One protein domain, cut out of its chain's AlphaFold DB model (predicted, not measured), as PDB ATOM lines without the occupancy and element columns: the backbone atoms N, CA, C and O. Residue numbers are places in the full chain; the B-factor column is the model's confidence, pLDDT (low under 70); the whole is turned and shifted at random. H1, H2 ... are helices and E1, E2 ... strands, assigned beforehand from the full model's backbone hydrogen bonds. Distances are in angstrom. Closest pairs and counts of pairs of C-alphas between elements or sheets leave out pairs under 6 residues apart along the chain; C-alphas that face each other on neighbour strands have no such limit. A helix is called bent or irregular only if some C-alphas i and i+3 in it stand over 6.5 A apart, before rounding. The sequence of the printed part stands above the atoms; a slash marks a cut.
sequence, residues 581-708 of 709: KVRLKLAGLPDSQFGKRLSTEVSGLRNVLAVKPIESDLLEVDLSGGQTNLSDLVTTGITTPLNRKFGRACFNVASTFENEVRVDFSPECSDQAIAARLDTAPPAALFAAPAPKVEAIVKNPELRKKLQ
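What this domain is: This is residues 581 to 708 of the 709 residues of the protein "Non-specific serine/threonine protein kinase" of Betaproteobacteria bacterium ADurb.Bin341 (UniProt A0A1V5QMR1). A strongly twisted sheet of five strands has H1 and H2 packed over one face, H1 towards E2 and E3, H2 towards E4 and E5, and no named helix covers the other face. The short H4 packs on H1 and H2, and H5 and H6 make a small pair at the far end, away from the sheet. You read 128 printed residues with six named helices and five named strands, in the order E1 H1 E2 E3 H2 E4 E5 H3 H4 H5 H6. The sheet's order is E2, E3, E1, E5, E4, mixed, and the class is mixed, helices and strands. The whole is compact, with a radius of gyration of the C-alphas of 14.3 A and spans of 44 by 34 by 21 A.

Where its parts are: Find C-alpha 581 at (-15.496, 33.958, 50.816); from there E1, residues 581 to 587, runs 19.1 A. H1, residues 592 to 604, runs 19.2 A, and E2, 608 to 613, and E3, 618 to 623, follow. Look next at C-alpha 630, at (-10.013, 38.365, 44.128), where H2, residues 630 to 646, begins its 22.5 A; it is only just irregular, with C-alphas 637 and 640 6.9 A apart, and has a kink of 33 degrees near residue 640. Then come E4, 651 to 657, 17.8 A, E5, 660 to 665, 16.1 A, H3, 672 to 675, H4, 677 to 680, H5, 691 to 697, and H6, 701 to 707, which ends at C-alpha 707 (-23.165, 26.512, 22.769).

How they stand to each other: E1 and E5 are parallel, with N 663 and O 585 2.8 A apart; E3 and E1 are antiparallel, with N 582 and O 621 at 2.8 A. The hairpin E2 and E3 has N 612 and O 620 at 2.8 A, and the hairpin E4 and E5 has N 654 and O 662 at 2.8 A. E1, H1, E2 and E3, H2, E4 are split strand-helix-strand units, two strands running the same way with others between them, both with right-handed crossovers. H1 and H2 form two layers with the sheet. They are close but not clearly touching, about perpendicular at 74 degrees, the closest C-alphas being Val 602 and Ile 638, 6.7 A. H4 touches H1 at Leu 678 and Leu 598, C-alphas 7.2 A apart. Every O i to N i+4 pair is within hydrogen-bond range in H1, H5 and H6, against 10 of 13 in H2; H3 and H4 are too short for one.

The domain as a whole: The farthest C-alphas, Glu 658 and Pro 701, are 44.6 A apart. The printed part has no cut, and no link is long. Mean pLDDT of the printed part is 90.3; residues 625 to 628 are under 70.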
ATOM      1  N   LYS A 581     -14.258  33.198  50.600       88.25
ATOM      2  CA  LYS A 581     -15.496  33.958  50.816       88.25
ATOM      3  C   LYS A 581     -15.367  35.372  50.272       88.25
ATOM      4  O   LYS A 581     -14.595  36.170  50.807       88.25
ATOM      5  N   VAL A 582     -16.177  35.681  49.266       91.69
ATOM      6  CA  VAL A 582     -16.246  36.978  48.591       91.69
ATOM      7  C   VAL A 582     -17.634  37.583  48.782       91.69
ATOM      8  O   VAL A 582     -18.641  36.912  48.557       91.69
ATOM      9  N   ARG A 583     -17.711  38.863  49.162       94.88
ATOM     10  CA  ARG A 583     -18.938  39.655  49.004       94.88
ATOM     11  C   ARG A 583     -18.952  40.233  47.594       94.88
ATOM     12  O   ARG A 583     -18.135  41.089  47.272       94.88
ATOM     13  N   LEU A 584     -19.850  39.747  46.749       95.62
ATOM     14  CA  LEU A 584     -20.019  40.220  45.381       95.62
ATOM     15  C   LEU A 584     -21.111  41.291  45.354       95.62
ATOM     16  O   LEU A 584     -22.279  40.982  45.593       95.62
ATOM     17  N   LYS A 585     -20.726  42.541  45.074       95.94
ATOM     18  CA  LYS A 585     -21.638  43.689  45.011       95.94
ATOM     19  C   LYS A 585     -21.919  44.070  43.558       95.94
ATOM     20  O   LYS A 585     -21.000  44.438  42.831       95.94
ATOM     21  N   LEU A 586     -23.176  43.961  43.147       95.50
ATOM     22  CA  LEU A 586     -23.649  43.982  41.764       95.50
ATOM     23  C   LEU A 586     -24.368  45.302  41.458       95.50
ATOM     24  O   LEU A 586     -25.570  45.431  41.676       95.50
ATOM     25  N   ALA A 587     -23.655  46.300  40.946       94.19
ATOM     26  CA  ALA A 587     -24.264  47.590  40.626       94.19
ATOM     27  C   ALA A 587     -24.826  47.630  39.193       94.19
ATOM     28  O   ALA A 587     -24.359  46.917  38.309       94.19
ATOM     29  N   GLY A 588     -25.819  48.494  38.953       92.25
ATOM     30  CA  GLY A 588     -26.396  48.715  37.618       92.25
ATOM     31  C   GLY A 588     -27.404  47.660  37.144       92.25
ATOM     32  O   GLY A 588     -27.842  47.733  35.998       92.25
ATOM     33  N   LEU A 589     -27.786  46.695  37.990       92.88
ATOM     34  CA  LEU A 589     -28.787  45.677  37.646       92.88
ATOM     35  C   LEU A 589     -30.148  46.314  37.273       92.88
ATOM     36  O   LEU A 589     -30.561  47.253  37.956       92.88
ATOM     37  N   PRO A 590     -30.883  45.792  36.266       90.19
ATOM     38  CA  PRO A 590     -32.165  46.371  35.844       90.19
ATOM     39  C   PRO A 590     -33.265  46.340  36.915       90.19
ATOM     40  O   PRO A 590     -34.019  47.300  37.053       90.19
ATOM     41  N   ASP A 591     -33.376  45.237  37.664       90.31
ATOM     42  CA  ASP A 591     -34.396  45.045  38.699       90.31
ATOM     43  C   ASP A 591     -33.980  43.989  39.751       90.31
ATOM     44  O   ASP A 591     -33.026  43.224  39.571       90.31
ATOM     45  N   SER A 592     -34.708  43.922  40.870       88.62
ATOM     46  CA  SER A 592     -34.395  43.016  41.987       88.62
ATOM     47  C   SER A 592     -34.753  41.541  41.740       88.62
ATOM     48  O   SER A 592     -34.264  40.661  42.454       88.62
ATOM     49  N   GLN A 593     -35.568  41.228  40.728       90.00
ATOM     50  CA  GLN A 593     -35.797  39.861  40.257       90.00
ATOM     51  C   GLN A 593     -34.660  39.392  39.340       90.00
ATOM     52  O   GLN A 593     -34.275  38.227  39.422       90.00
ATOM     53  N   PHE A 594     -34.098  40.274  38.506       92.06
ATOM     54  CA  PHE A 594     -32.902  39.995  37.706       92.06
ATOM     55  C   PHE A 594     -31.742  39.576  38.616       92.06
ATOM     56  O   PHE A 594     -31.150  38.524  38.390       92.06
ATOM     57  N   GLY A 595     -31.498  40.306  39.712       90.81
ATOM     58  CA  GLY A 595     -30.515  39.924  40.736       90.81
ATOM     59  C   GLY A 595     -30.760  38.536  41.350       90.81
ATOM     60  O   GLY A 595     -29.836  37.731  41.477       90.81
ATOM     61  N   LYS A 596     -32.024  38.189  41.635       89.75
ATOM     62  CA  LYS A 596     -32.397  36.848  42.127       89.75
ATOM     63  C   LYS A 596     -32.127  35.747  41.095       89.75
ATOM     64  O   LYS A 596     -31.529  34.736  41.459       89.75
ATOM     65  N   ARG A 597     -32.495  35.945  39.822       91.19
ATOM     66  CA  ARG A 597     -32.213  34.976  38.740       91.19
ATOM     67  C   ARG A 597     -30.708  34.840  38.486       91.19
ATOM     68  O   ARG A 597     -30.209  33.730  38.329       91.19
ATOM     69  N   LEU A 598     -29.973  35.949  38.560       94.00
ATOM     70  CA  LEU A 598     -28.516  35.986  38.444       94.00
ATOM     71  C   LEU A 598     -27.818  35.229  39.587       94.00
ATOM     72  O   LEU A 598     -26.838  34.540  39.335       94.00
ATOM     73  N   SER A 599     -28.329  35.278  40.822       92.56
ATOM     74  CA  SER A 599     -27.753  34.496  41.930       92.56
ATOM     75  C   SER A 599     -27.875  32.976  41.721       92.56
ATOM     76  O   SER A 599     -26.939  32.236  42.030       92.56
ATOM     77  N   THR A 600     -28.975  32.513  41.111       89.31
ATOM     78  CA  THR A 600     -29.146  31.114  40.682       89.31
ATOM     79  C   THR A 600     -28.176  30.754  39.557       89.31
ATOM     80  O   THR A 600     -27.503  29.730  39.640       89.31
ATOM     81  N   GLU A 601     -28.047  31.619  38.544       94.12
ATOM     82  CA  GLU A 601     -27.101  31.453  37.431       94.12
ATOM     83  C   GLU A 601     -25.651  31.318  37.933       94.12
ATOM     84  O   GLU A 601     -24.928  30.408  37.531       94.12
ATOM     85  N   VAL A 602     -25.245  32.179  38.875       95.06
ATOM     86  CA  VAL A 602     -23.922  32.147  39.519       95.06
ATOM     87  C   VAL A 602     -23.725  30.854  40.323       95.06
ATOM     88  O   VAL A 602     -22.649  30.266  40.259       95.06
ATOM     89  N   SER A 603     -24.758  30.338  41.001       93.25
ATOM     90  CA  SER A 603     -24.699  29.036  41.695       93.25
ATOM     91  C   SER A 603     -24.535  27.837  40.742       93.25
ATOM     92  O   SER A 603     -24.074  26.774  41.161       93.25
ATOM     93  N   GLY A 604     -24.835  27.987  39.449       92.56
ATOM     94  CA  GLY A 604     -24.540  26.973  38.432       92.56
ATOM     95  C   GLY A 604     -23.049  26.854  38.081       92.56
ATOM     96  O   GLY A 604     -22.611  25.804  37.620       92.56
ATOM     97  N   LEU A 605     -22.238  27.893  38.310       94.12
ATOM     98  CA  LEU A 605     -20.862  27.961  37.803       94.12
ATOM     99  C   LEU A 605     -19.902  27.006  38.535       94.12
ATOM    100  O   LEU A 605     -19.932  26.894  39.761       94.12
ATOM    101  N   ARG A 606     -18.990  26.363  37.784       90.31
ATOM    102  CA  ARG A 606     -17.991  25.398  38.300       90.31
ATOM    103  C   ARG A 606     -17.156  25.958  39.455       90.31
ATOM    104  O   ARG A 606     -16.955  25.268  40.447       90.31
ATOM    105  N   ASN A 607     -16.674  27.195  39.339       89.81
ATOM    106  CA  ASN A 607     -15.790  27.785  40.350       89.81
ATOM    107  C   ASN A 607     -16.549  28.339  41.571       89.81
ATOM    108  O   ASN A 607     -15.924  28.823  42.512       89.81
ATOM    109  N   VAL A 608     -17.884  28.299  41.559       93.62
ATOM    110  CA  VAL A 608     -18.738  28.782  42.645       93.62
ATOM    111  C   VAL A 608     -19.153  27.592  43.498       93.62
ATOM    112  O   VAL A 608     -19.997  26.791  43.105       93.62
ATOM    113  N   LEU A 609     -18.551  27.475  44.676       92.88
ATOM    114  CA  LEU A 609     -18.778  26.384  45.620       92.88
ATOM    115  C   LEU A 609     -20.122  26.546  46.330       92.88
ATOM    116  O   LEU A 609     -20.861  25.577  46.473       92.88
ATOM    117  N   ALA A 610     -20.454  27.766  46.752       92.50
ATOM    118  CA  ALA A 610     -21.745  28.099  47.340       92.50
ATOM    119  C   ALA A 610     -22.128  29.557  47.053       92.50
ATOM    120  O   ALA A 610     -21.263  30.427  46.964       92.50
ATOM    121  N   VAL A 611     -23.435  29.822  46.967       93.88
ATOM    122  CA  VAL A 611     -24.006  31.179  46.933       93.88
ATOM    123  C   VAL A 611     -25.003  31.339  48.074       93.88
ATOM    124  O   VAL A 611     -25.818  30.454  48.343       93.88
ATOM    125  N   LYS A 612     -24.965  32.502  48.720       92.75
ATOM    126  CA  LYS A 612     -25.963  32.975  49.674       92.75
ATOM    127  C   LYS A 612     -26.311  34.426  49.311       92.75
ATOM    128  O   LYS A 612     -25.510  35.318  49.592       92.75
ATOM    129  N   PRO A 613     -27.467  34.695  48.676       91.00
ATOM    130  CA  PRO A 613     -27.922  36.067  48.488       91.00
ATOM    131  C   PRO A 613     -28.189  36.712  49.853       91.00
ATOM    132  O   PRO A 613     -28.788  36.088  50.731       91.00
ATOM    133  N   ILE A 614     -27.723  37.947  50.026       91.69
ATOM    134  CA  ILE A 614     -28.024  38.795  51.186       91.69
ATOM    135  C   ILE A 614     -29.125  39.777  50.774       91.69
ATOM    136  O   ILE A 614     -30.193  39.810  51.378       91.69
ATOM    137  N   GLU A 615     -28.886  40.494  49.676       90.06
ATOM    138  CA  GLU A 615     -29.822  41.410  49.016       90.06
ATOM    139  C   GLU A 615     -29.860  41.087  47.508       90.06
ATOM    140  O   GLU A 615     -29.181  40.167  47.046       90.06
ATOM    141  N   SER A 616     -30.668  41.793  46.710       87.25
ATOM    142  CA  SER A 616     -30.741  41.543  45.256       87.25
ATOM    143  C   SER A 616     -29.449  41.882  44.504       87.25
ATOM    144  O   SER A 616     -29.191  41.312  43.448       87.25
ATOM    145  N   ASP A 617     -28.654  42.795  45.053       91.44
ATOM    146  CA  ASP A 617     -27.390  43.306  44.525       91.44
ATOM    147  C   ASP A 617     -26.174  42.912  45.388       91.44
ATOM    148  O   ASP A 617     -25.054  43.315  45.085       91.44
ATOM    149  N   LEU A 618     -26.358  42.100  46.438       94.25
ATOM    150  CA  LEU A 618     -25.275  41.664  47.324       94.25
ATOM    151  C   LEU A 618     -25.337  40.158  47.593       94.25
ATOM    152  O   LEU A 618     -26.257  39.665  48.250       94.25
ATOM    153  N   LEU A 619     -24.319  39.430  47.128       95.25
ATOM    154  CA  LEU A 619     -24.178  37.984  47.313       95.25
ATOM    155  C   LEU A 619     -22.948  37.664  48.174       95.25
ATOM    156  O   LEU A 619     -21.871  38.208  47.943       95.25
ATOM    157  N   GLU A 620     -23.071  36.736  49.120       94.75
ATOM    158  CA  GLU A 620     -21.927  36.033  49.709       94.75
ATOM    159  C   GLU A 620     -21.646  34.790  48.848       94.75
ATOM    160  O   GLU A 620     -22.536  33.958  48.644       94.75
ATOM    161  N   VAL A 621     -20.433  34.682  48.305       93.81
ATOM    162  CA  VAL A 621     -20.030  33.626  47.365       93.81
ATOM    163  C   VAL A 621     -18.759  32.948  47.873       93.81
ATOM    164  O   VAL A 621     -17.768  33.622  48.139       93.81
ATOM    165  N   ASP A 622     -18.769  31.620  47.982       91.69
ATOM    166  CA  ASP A 622     -17.560  30.820  48.203       91.69
ATOM    167  C   ASP A 622     -16.974  30.411  46.839       91.69
ATOM    168  O   ASP A 622     -17.638  29.719  46.064       91.69
ATOM    169  N   LEU A 623     -15.743  30.835  46.535       89.81
ATOM    170  CA  LEU A 623     -15.060  30.575  45.258       89.81
ATOM    171  C   LEU A 623     -13.896  29.587  45.384       89.81
ATOM    172  O   LEU A 623     -13.057  29.715  46.274       89.81
ATOM    173  N   SER A 624     -13.780  28.659  44.434       83.88
ATOM    174  CA  SER A 624     -12.575  27.848  44.234       83.88
ATOM    175  C   SER A 624     -11.582  28.545  43.293       83.88
ATOM    176  O   SER A 624     -11.981  29.186  42.321       83.88
ATOM    177  N   GLY A 625     -10.278  28.389  43.551       67.50
ATOM    178  CA  GLY A 625      -9.213  28.996  42.732       67.50
ATOM    179  C   GLY A 625      -7.933  29.393  43.487       67.50
ATOM    180  O   GLY A 625      -6.977  29.877  42.877       67.50
ATOM    181  N   GLY A 626      -7.876  29.174  44.805       61.31
ATOM    182  CA  GLY A 626      -6.626  29.257  45.562       61.31
ATOM    183  C   GLY A 626      -6.176  30.667  45.936       61.31
ATOM    184  O   GLY A 626      -6.994  31.542  46.176       61.31
ATOM    185  N   GLN A 627      -4.859  30.888  46.006       55.47
ATOM    186  CA  GLN A 627      -4.222  32.152  46.440       55.47
ATOM    187  C   GLN A 627      -4.036  33.187  45.301       55.47
ATOM    188  O   GLN A 627      -3.103  33.995  45.331       55.47
ATOM    189  N   THR A 628      -4.882  33.138  44.270       63.50
ATOM    190  CA  THR A 628      -4.990  34.186  43.239       63.50
ATOM    191  C   THR A 628      -5.670  35.437  43.811       63.50
ATOM    192  O   THR A 628      -6.227  35.407  44.913       63.50
ATOM    193  N   ASN A 629      -5.579  36.573  43.107       77.75
ATOM    194  CA  ASN A 629      -6.242  37.794  43.566       77.75
ATOM    195  C   ASN A 629      -7.769  37.707  43.329       77.75
ATOM    196  O   ASN A 629      -8.235  37.007  42.431       77.75
ATOM    197  N   LEU A 630      -8.547  38.424  44.143       84.12
ATOM    198  CA  LEU A 630     -10.013  38.365  44.128       84.12
ATOM    199  C   LEU A 630     -10.651  38.873  42.823       84.12
ATOM    200  O   LEU A 630     -11.685  38.348  42.410       84.12
ATOM    201  N   SER A 631     -10.025  39.843  42.149       87.38
ATOM    202  CA  SER A 631     -10.476  40.332  40.843       87.38
ATOM    203  C   SER A 631     -10.333  39.246  39.777       87.38
ATOM    204  O   SER A 631     -11.277  39.006  39.027       87.38
ATOM    205  N   ASP A 632      -9.207  38.529  39.740       85.56
ATOM    206  CA  ASP A 632      -8.973  37.426  38.796       85.56
ATOM    207  C   ASP A 632      -9.907  36.239  39.077       85.56
ATOM    208  O   ASP A 632     -10.423  35.625  38.139       85.56
ATOM    209  N   LEU A 633     -10.168  35.937  40.357       85.88
ATOM    210  CA  LEU A 633     -11.112  34.898  40.787       85.88
ATOM    211  C   LEU A 633     -12.538  35.193  40.317       85.88
ATOM    212  O   LEU A 633     -13.167  34.341  39.689       85.88
ATOM    213  N   VAL A 634     -13.040  36.406  40.568       92.50
ATOM    214  CA  VAL A 634     -14.375  36.832  40.119       92.50
ATOM    215  C   VAL A 634     -14.429  36.969  38.595       92.50
ATOM    216  O   VAL A 634     -15.420  36.571  37.982       92.50
ATOM    217  N   THR A 635     -13.362  37.448  37.952       92.56
ATOM    218  CA  THR A 635     -13.315  37.593  36.487       92.56
ATOM    219  C   THR A 635     -13.334  36.238  35.783       92.56
ATOM    220  O   THR A 635     -14.117  36.030  34.857       92.56
ATOM    221  N   THR A 636     -12.515  35.289  36.237       88.38
ATOM    222  CA  THR A 636     -12.392  33.957  35.620       88.38
ATOM    223  C   THR A 636     -13.565  33.055  35.998       88.38
ATOM    224  O   THR A 636     -14.108  32.355  35.147       88.38
ATOM    225  N   GLY A 637     -13.962  33.069  37.274       88.94
ATOM    226  CA  GLY A 637     -14.969  32.171  37.833       88.94
ATOM    227  C   GLY A 637     -16.418  32.642  37.693       88.94
ATOM    228  O   GLY A 637     -17.305  31.792  37.719       88.94
ATOM    229  N   ILE A 638     -16.667  33.951  37.541       94.19
ATOM    230  CA  ILE A 638     -18.022  34.530  37.478       94.19
ATOM    231  C   ILE A 638     -18.253  35.338  36.193       94.19
ATOM    232  O   ILE A 638     -19.089  34.952  35.375       94.19
ATOM    233  N   THR A 639     -17.552  36.461  35.986       95.38
ATOM    234  CA  THR A 639     -17.945  37.405  34.919       95.38
ATOM    235  C   THR A 639     -17.659  36.874  33.517       95.38
ATOM    236  O   THR A 639     -18.470  37.093  32.623       95.38
ATOM    237  N   THR A 640     -16.579  36.113  33.308       94.38
ATOM    238  CA  THR A 640     -16.259  35.525  31.993       94.38
ATOM    239  C   THR A 640     -17.321  34.509  31.529       94.38
ATOM    240  O   THR A 640     -17.829  34.681  30.417       94.38
ATOM    241  N   PRO A 641     -17.740  33.506  32.335       94.00
ATOM    242  CA  PRO A 641     -18.887  32.651  32.007       94.00
ATOM    243  C   PRO A 641     -20.184  33.425  31.717       94.00
ATOM    244  O   PRO A 641     -20.850  33.150  30.718       94.00
ATOM    245  N   LEU A 642     -20.526  34.427  32.538       95.44
ATOM    246  CA  LEU A 642     -21.720  35.253  32.317       95.44
ATOM    247  C   LEU A 642     -21.633  36.028  30.992       95.44
ATOM    248  O   LEU A 642     -22.553  35.976  30.179       95.44
ATOM    249  N   ASN A 643     -20.507  36.687  30.719       95.56
ATOM    250  CA  ASN A 643     -20.290  37.450  29.489       95.56
ATOM    251  C   ASN A 643     -20.363  36.562  28.231       95.56
ATOM    252  O   ASN A 643     -20.861  37.013  27.198       95.56
ATOM    253  N   ARG A 644     -19.976  35.275  28.313       93.44
ATOM    254  CA  ARG A 644     -20.229  34.293  27.238       93.44
ATOM    255  C   ARG A 644     -21.727  34.060  27.009       93.44
ATOM    256  O   ARG A 644     -22.174  34.164  25.868       93.44
ATOM    257  N   LYS A 645     -22.524  33.836  28.065       93.69
ATOM    258  CA  LYS A 645     -23.991  33.665  27.961       93.69
ATOM    259  C   LYS A 645     -24.685  34.891  27.351       93.69
ATOM    260  O   LYS A 645     -25.551  34.755  26.479       93.69
ATOM    261  N   PHE A 646     -24.269  36.096  27.738       93.31
ATOM    262  CA  PHE A 646     -24.761  37.350  27.154       93.31
ATOM    263  C   PHE A 646     -24.205  37.634  25.745       93.31
ATOM    264  O   PHE A 646     -24.785  38.430  25.010       93.31
ATOM    265  N   GLY A 647     -23.123  36.966  25.334       91.31
ATOM    266  CA  GLY A 647     -22.454  37.164  24.044       91.31
ATOM    267  C   GLY A 647     -21.644  38.463  23.941       91.31
ATOM    268  O   GLY A 647     -21.159  38.785  22.859       91.31
ATOM    269  N   ARG A 648     -21.511  39.220  25.039       93.06
ATOM    270  CA  ARG A 648     -20.749  40.474  25.140       93.06
ATOM    271  C   ARG A 648     -20.375  40.768  26.598       93.06
ATOM    272  O   ARG A 648     -20.922  40.160  27.515       93.06
ATOM    273  N   ALA A 649     -19.459  41.712  26.815       94.56
ATOM    274  CA  ALA A 649     -19.026  42.135  28.148       94.56
ATOM    275  C   ALA A 649     -20.110  42.966  28.868       94.56
ATOM    276  O   ALA A 649     -20.129  44.193  28.783       94.56
ATOM    277  N   CYS A 650     -21.022  42.285  29.563       96.00
ATOM    278  CA  CYS A 650     -22.069  42.911  30.371       96.00
ATOM    279  C   CYS A 650     -21.683  43.074  31.845       96.00
ATOM    280  O   CYS A 650     -22.197  43.977  32.487       96.00
ATOM    281  N   PHE A 651     -20.786  42.241  32.378       96.81
ATOM    282  CA  PHE A 651     -20.316  42.285  33.764       96.81
ATOM    283  C   PHE A 651     -18.813  42.558  33.804       96.81
ATOM    284  O   PHE A 651     -18.033  41.785  33.242       96.81
ATOM    285  N   ASN A 652     -18.400  43.616  34.504       95.62
ATOM    286  CA  ASN A 652     -16.995  44.007  34.641       95.62
ATOM    287  C   ASN A 652     -16.639  44.206  36.119       95.62
ATOM    288  O   ASN A 652     -17.405  44.829  36.853       95.62
ATOM    289  N   VAL A 653     -15.485  43.698  36.571       95.38
ATOM    290  CA  VAL A 653     -14.980  43.997  37.922       95.38
ATOM    291  C   VAL A 653     -14.528  45.456  37.956       95.38
ATOM    292  O   VAL A 653     -13.647  45.850  37.198       95.38
ATOM    293  N   ALA A 654     -15.151  46.251  38.823       93.19
ATOM    294  CA  ALA A 654     -14.928  47.690  38.932       93.19
ATOM    295  C   ALA A 654     -13.966  48.048  40.075       93.19
ATOM    296  O   ALA A 654     -13.154  48.962  39.949       93.19
ATOM    297  N   SER A 655     -14.040  47.325  41.197       91.81
ATOM    298  CA  SER A 655     -13.110  47.486  42.318       91.81
ATOM    299  C   SER A 655     -13.057  46.244  43.210       91.81
ATOM    300  O   SER A 655     -13.896  45.346  43.136       91.81
ATOM    301  N   THR A 656     -12.034  46.178  44.061       90.38
ATOM    302  CA  THR A 656     -11.850  45.140  45.081       90.38
ATOM    303  C   THR A 656     -11.335  45.806  46.354       90.38
ATOM    304  O   THR A 656     -10.385  46.584  46.293       90.38
ATOM    305  N   PHE A 657     -11.955  45.513  47.494       87.62
ATOM    306  CA  PHE A 657     -11.570  46.029  48.806       87.62
ATOM    307  C   PHE A 657     -11.764  44.941  49.867       87.62
ATOM    308  O   PHE A 657     -12.869  44.435  50.038       87.62
ATOM    309  N   GLU A 658     -10.692  44.577  50.577       84.44
ATOM    310  CA  GLU A 658     -10.660  43.404  51.467       84.44
ATOM    311  C   GLU A 658     -11.219  42.150  50.767       84.44
ATOM    312  O   GLU A 658     -10.632  41.711  49.782       84.44
ATOM    313  N   ASN A 659     -12.351  41.612  51.236       85.50
ATOM    314  CA  ASN A 659     -13.053  40.466  50.645       85.50
ATOM    315  C   ASN A 659     -14.297  40.876  49.825       85.50
ATOM    316  O   ASN A 659     -15.118  40.025  49.481       85.50
ATOM    317  N   GLU A 660     -14.490  42.165  49.544       92.56
ATOM    318  CA  GLU A 660     -15.602  42.683  48.742       92.56
ATOM    319  C   GLU A 660     -15.134  43.018  47.321       92.56
ATOM    320  O   GLU A 660     -14.154  43.737  47.122       92.56
ATOM    321  N   VAL A 661     -15.843  42.495  46.321       95.38
ATOM    322  CA  VAL A 661     -15.592  42.755  44.900       95.38
ATOM    323  C   VAL A 661     -16.831  43.403  44.306       95.38
ATOM    324  O   VAL A 661     -17.920  42.823  44.319       95.38
ATOM    325  N   ARG A 662     -16.662  44.607  43.762       96.69
ATOM    326  CA  ARG A 662     -17.714  45.302  43.026       96.69
ATOM    327  C   ARG A 662     -17.668  44.882  41.563       96.69
ATOM    328  O   ARG A 662     -16.634  45.017  40.910       96.69
ATOM    329  N   VAL A 663     -18.805  44.435  41.044       97.12
ATOM    330  CA  VAL A 663     -19.034  44.182  39.622       97.12
ATOM    331  C   VAL A 663     -20.114  45.138  39.132       97.12
ATOM    332  O   VAL A 663     -21.222  45.156  39.668       97.12
ATOM    333  N   ASP A 664     -19.787  45.924  38.113       96.75
ATOM    334  CA  ASP A 664     -20.741  46.798  37.436       96.75
ATOM    335  C   ASP A 664     -21.372  46.049  36.250       96.75
ATOM    336  O   ASP A 664     -20.670  45.442  35.431       96.75
ATOM    337  N   PHE A 665     -22.702  46.105  36.156       96.44
ATOM    338  CA  PHE A 665     -23.460  45.715  34.973       96.44
ATOM    339  C   PHE A 665     -23.499  46.884  33.980       96.44
ATOM    340  O   PHE A 665     -23.841  48.011  34.342       96.44
ATOM    341  N   SER A 666     -23.122  46.627  32.728       95.06
ATOM    342  CA  SER A 666     -23.041  47.656  31.687       95.06
ATOM    343  C   SER A 666     -24.435  48.189  31.325       95.06
ATOM    344  O   SER A 666     -25.299  47.382  30.971       95.06
ATOM    345  N   PRO A 667     -24.658  49.519  31.300       91.31
ATOM    346  CA  PRO A 667     -25.919  50.107  30.843       91.31
ATOM    347  C   PRO A 667     -26.319  49.678  29.424       91.31
ATOM    348  O   PRO A 667     -27.504  49.561  29.127       91.31
ATOM    349  N   GLU A 668     -25.347  49.363  28.559       89.25
ATOM    350  CA  GLU A 668     -25.613  48.828  27.215       89.25
ATOM    351  C   GLU A 668     -26.204  47.405  27.209       89.25
ATOM    352  O   GLU A 668     -26.581  46.905  26.151       89.25
ATOM    353  N   CYS A 669     -26.242  46.722  28.355       91.81
ATOM    354  CA  CYS A 669     -26.882  45.418  28.524       91.81
ATOM    355  C   CYS A 669     -28.223  45.493  29.271       91.81
ATOM    356  O   CYS A 669     -28.884  44.466  29.417       91.81
ATOM    357  N   SER A 670     -28.644  46.689  29.700       87.69
ATOM    358  CA  SER A 670     -29.958  46.934  30.313       87.69
ATOM    359  C   SER A 670     -31.100  47.028  29.292       87.69
ATOM    360  O   SER A 670     -32.258  47.137  29.687       87.69
ATOM    361  N   ASP A 671     -30.794  46.960  27.991       89.50
ATOM    362  CA  ASP A 671     -31.792  46.715  26.947       89.50
ATOM    363  C   ASP A 671     -32.563  45.408  27.211       89.50
ATOM    364  O   ASP A 671     -31.981  44.396  27.611       89.50
ATOM    365  N   GLN A 672     -33.871  45.409  26.948       86.06
ATOM    366  CA  GLN A 672     -34.748  44.290  27.293       86.06
ATOM    367  C   GLN A 672     -34.382  42.990  26.560       86.06
ATOM    368  O   GLN A 672     -34.484  41.916  27.155       86.06
ATOM    369  N   ALA A 673     -33.935  43.053  25.300       86.56
ATOM    370  CA  ALA A 673     -33.558  41.866  24.537       86.56
ATOM    371  C   ALA A 673     -32.214  41.286  25.008       86.56
ATOM    372  O   ALA A 673     -32.037  40.065  25.018       86.56
ATOM    373  N   ILE A 674     -31.284  42.137  25.454       88.75
ATOM    374  CA  ILE A 674     -30.005  41.698  26.031       88.75
ATOM    375  C   ILE A 674     -30.212  41.150  27.450       88.75
ATOM    376  O   ILE A 674     -29.759  40.043  27.743       88.75
ATOM    377  N   ALA A 675     -30.961  41.850  28.306       89.38
ATOM    378  CA  ALA A 675     -31.293  41.404  29.659       89.38
ATOM    379  C   ALA A 675     -32.067  40.068  29.668       89.38
ATOM    380  O   ALA A 675     -31.801  39.200  30.504       89.38
ATOM    381  N   ALA A 676     -32.962  39.845  28.696       91.56
ATOM    382  CA  ALA A 676     -33.699  38.587  28.537       91.56
ATOM    383  C   ALA A 676     -32.811  37.361  28.235       91.56
ATOM    384  O   ALA A 676     -33.268  36.224  28.398       91.56
ATOM    385  N   ARG A 677     -31.537  37.545  27.848       93.25
ATOM    386  CA  ARG A 677     -30.588  36.431  27.667       93.25
ATOM    387  C   ARG A 677     -30.246  35.713  28.971       93.25
ATOM    388  O   ARG A 677     -29.853  34.553  28.902       93.25
ATOM    389  N   LEU A 678     -30.440  36.344  30.135       93.25
ATOM    390  CA  LEU A 678     -30.288  35.671  31.431       93.25
ATOM    391  C   LEU A 678     -31.201  34.437  31.535       93.25
ATOM    392  O   LEU A 678     -30.776  33.400  32.033       93.25
ATOM    393  N   ASP A 679     -32.418  34.534  30.998       91.50
ATOM    394  CA  ASP A 679     -33.423  33.476  31.086       91.50
ATOM    395  C   ASP A 679     -33.456  32.573  29.836       91.50
ATOM    396  O   ASP A 679     -33.868  31.421  29.934       91.50
ATOM    397  N   THR A 680     -33.103  33.108  28.658       92.50
ATOM    398  CA  THR A 680     -33.373  32.480  27.341       92.50
ATOM    399  C   THR A 680     -32.142  31.949  26.602       92.50
ATOM    400  O   THR A 680     -32.284  31.161  25.663       92.50
ATOM    401  N   ALA A 681     -30.930  32.356  26.991       92.69
ATOM    402  CA  ALA A 681     -29.701  31.735  26.499       92.69
ATOM    403  C   ALA A 681     -29.314  30.541  27.397       92.69
ATOM    404  O   ALA A 681     -29.607  30.582  28.596       92.69
ATOM    405  N   PRO A 682     -28.625  29.510  26.861       94.19
ATOM    406  CA  PRO A 682     -28.167  28.368  27.653       94.19
ATOM    407  C   PRO A 682     -27.373  28.784  28.907       94.19
ATOM    408  O   PRO A 682     -26.754  29.853  28.900       94.19
ATOM    409  N   PRO A 683     -27.340  27.967  29.973       94.81
ATOM    410  CA  PRO A 683     -26.658  28.313  31.216       94.81
ATOM    411  C   PRO A 683     -25.168  28.615  31.017       94.81
ATOM    412  O   PRO A 683     -24.455  27.901  30.307       94.81
ATOM    413  N   ALA A 684     -24.668  29.637  31.707       94.50
ATOM    414  CA  ALA A 684     -23.267  30.053  31.707       94.50
ATOM    415  C   ALA A 684     -22.326  28.932  32.186       94.50
ATOM    416  O   ALA A 684     -21.176  28.861  31.757       94.50
ATOM    417  N   ALA A 685     -22.842  28.009  33.007       92.94
ATOM    418  CA  ALA A 685     -22.171  26.769  33.383       92.94
ATOM    419  C   ALA A 685     -21.826  25.891  32.164       92.94
ATOM    420  O   ALA A 685     -20.712  25.379  32.082       92.94
ATOM    421  N   LEU A 686     -22.732  25.770  31.184       93.06
ATOM    422  CA  LEU A 686     -22.505  24.986  29.964       93.06
ATOM    423  C   LEU A 686     -21.560  25.706  28.986       93.06
ATOM    424  O   LEU A 686     -20.719  25.058  28.373       93.06
ATOM    425  N   PHE A 687     -21.595  27.044  28.920       89.56
ATOM    426  CA  PHE A 687     -20.601  27.858  28.189       89.56
ATOM    427  C   PHE A 687     -19.174  27.806  28.783       89.56
ATOM    428  O   PHE A 687     -18.228  28.337  28.185       89.56
ATOM    429  N   ALA A 688     -19.010  27.199  29.962       82.38
ATOM    430  CA  ALA A 688     -17.735  26.952  30.635       82.38
ATOM    431  C   ALA A 688     -17.440  25.446  30.833       82.38
ATOM    432  O   ALA A 688     -16.443  25.099  31.469       82.38
ATOM    433  N   ALA A 689     -18.286  24.556  30.304       88.81
ATOM    434  CA  ALA A 689     -18.156  23.112  30.455       88.81
ATOM    435  C   ALA A 689     -17.342  22.475  29.305       88.81
ATOM    436  O   ALA A 689     -17.363  22.981  28.182       88.81
ATOM    437  N   PRO A 690     -16.658  21.339  29.539       87.88
ATOM    438  CA  PRO A 690     -15.996  20.573  28.483       87.88
ATOM    439  C   PRO A 690     -17.022  19.991  27.504       87.88
ATOM    440  O   PRO A 690     -18.095  19.557  27.933       87.88
ATOM    441  N   ALA A 691     -16.682  19.891  26.214       87.81
ATOM    442  CA  ALA A 691     -17.608  19.374  25.198       87.81
ATOM    443  C   ALA A 691     -18.224  17.999  25.557       87.81
ATOM    444  O   ALA A 691     -19.452  17.901  25.529       87.81
ATOM    445  N   PRO A 692     -17.476  16.997  26.079       88.44
ATOM    446  CA  PRO A 692     -18.064  15.717  26.495       88.44
ATOM    447  C   PRO A 692     -19.110  15.816  27.620       88.44
ATOM    448  O   PRO A 692     -19.948  14.925  27.756       88.44
ATOM    449  N   LYS A 693     -19.080  16.877  28.440       90.50
ATOM    450  CA  LYS A 693     -20.095  17.156  29.468       90.50
ATOM    451  C   LYS A 693     -21.345  17.771  28.841       90.50
ATOM    452  O   LYS A 693     -22.454  17.311  29.103       90.50
ATOM    453  N   VAL A 694     -21.170  18.761  27.964       91.69
ATOM    454  CA  VAL A 694     -22.289  19.391  27.245       91.69
ATOM    455  C   VAL A 694     -22.988  18.382  26.334       91.69
ATOM    456  O   VAL A 694     -24.211  18.315  26.333       91.69
ATOM    457  N   GLU A 695     -22.244  17.529  25.631       90.06
ATOM    458  CA  GLU A 695     -22.797  16.457  24.801       90.06
ATOM    459  C   GLU A 695     -23.550  15.388  25.609       90.06
ATOM    460  O   GLU A 695     -24.509  14.791  25.104       90.06
ATOM    461  N   ALA A 696     -23.140  15.132  26.857       88.94
ATOM    462  CA  ALA A 696     -23.825  14.203  27.752       88.94
ATOM    463  C   ALA A 696     -25.191  14.744  28.210       88.94
ATOM    464  O   ALA A 696     -26.157  13.977  28.223       88.94
ATOM    465  N   ILE A 697     -25.269  16.046  28.508       91.75
ATOM    466  CA  ILE A 697     -26.459  16.752  29.015       91.75
ATOM    467  C   ILE A 697     -27.414  17.148  27.879       91.75
ATOM    468  O   ILE A 697     -28.598  16.824  27.931       91.75
ATOM    469  N   VAL A 698     -26.911  17.848  26.857       93.19
ATOM    470  CA  VAL A 698     -27.697  18.487  25.790       93.19
ATOM    471  C   VAL A 698     -27.752  17.586  24.558       93.19
ATOM    472  O   VAL A 698     -26.715  17.176  24.023       93.19
ATOM    473  N   LYS A 699     -28.957  17.299  24.063       91.56
ATOM    474  CA  LYS A 699     -29.208  16.515  22.838       91.56
ATOM    475  C   LYS A 699     -29.811  17.361  21.720       91.56
ATOM    476  O   LYS A 699     -29.544  17.080  20.554       91.56
ATOM    477  N   ASN A 700     -30.555  18.410  22.063       89.75
ATOM    478  CA  ASN A 700     -31.155  19.337  21.120       89.75
ATOM    479  C   ASN A 700     -30.068  20.009  20.245       89.75
ATOM    480  O   ASN A 700     -29.190  20.701  20.781       89.75
ATOM    481  N   PRO A 701     -30.110  19.850  18.908       87.00
ATOM    482  CA  PRO A 701     -29.072  20.365  18.017       87.00
ATOM    483  C   PRO A 701     -29.044  21.899  17.943       87.00
ATOM    484  O   PRO A 701     -27.986  22.478  17.705       87.00
ATOM    485  N   GLU A 702     -30.163  22.588  18.191       87.94
ATOM    486  CA  GLU A 702     -30.179  24.054  18.247       87.94
ATOM    487  C   GLU A 702     -29.501  24.585  19.512       87.94
ATOM    488  O   GLU A 702     -28.826  25.616  19.463       87.94
ATOM    489  N   LEU A 703     -29.653  23.890  20.646       87.88
ATOM    490  CA  LEU A 703     -28.982  24.260  21.894       87.88
ATOM    491  C   LEU A 703     -27.474  23.997  21.814       87.88
ATOM    492  O   LEU A 703     -26.698  24.863  22.216       87.88
ATOM    493  N   ARG A 704     -27.053  22.875  21.211       87.81
ATOM    494  CA  ARG A 704     -25.637  22.599  20.897       87.81
ATOM    495  C   ARG A 704     -25.030  23.694  20.015       87.81
ATOM    496  O   ARG A 704     -24.071  24.347  20.424       87.81
ATOM    497  N   LYS A 705     -25.700  24.047  18.910       87.62
ATOM    498  CA  LYS A 705     -25.279  25.138  18.016       87.62
ATOM    499  C   LYS A 705     -25.167  26.498  18.725       87.62
ATOM    500  O   LYS A 705     -24.255  27.264  18.420       87.62
ATOM    501  N   LYS A 706     -26.050  26.809  19.686       85.88
ATOM    502  CA  LYS A 706     -25.949  28.020  20.536       85.88
ATOM    503  C   LYS A 706     -24.752  27.975  21.499       85.88
ATOM    504  O   LYS A 706     -24.218  29.030  21.830       85.88
ATOM    505  N   LEU A 707     -24.338  26.780  21.925       85.62
ATOM    506  CA  LEU A 707     -23.165  26.512  22.769       85.62
ATOM    507  C   LEU A 707     -21.852  26.364  21.969       85.62
ATOM    508  O   LEU A 707     -20.800  26.216  22.583       85.62
ATOM    509  N   GLN A 708     -21.901  26.482  20.635       77.69
ATOM    510  CA  GLN A 708     -20.769  26.333  19.702       77.69
ATOM    511  C   GLN A 708     -20.174  24.909  19.661       77.69
ATOM    512  O   GLN A 708     -18.963  24.739  19.530       77.69
TER     513      GLN A 708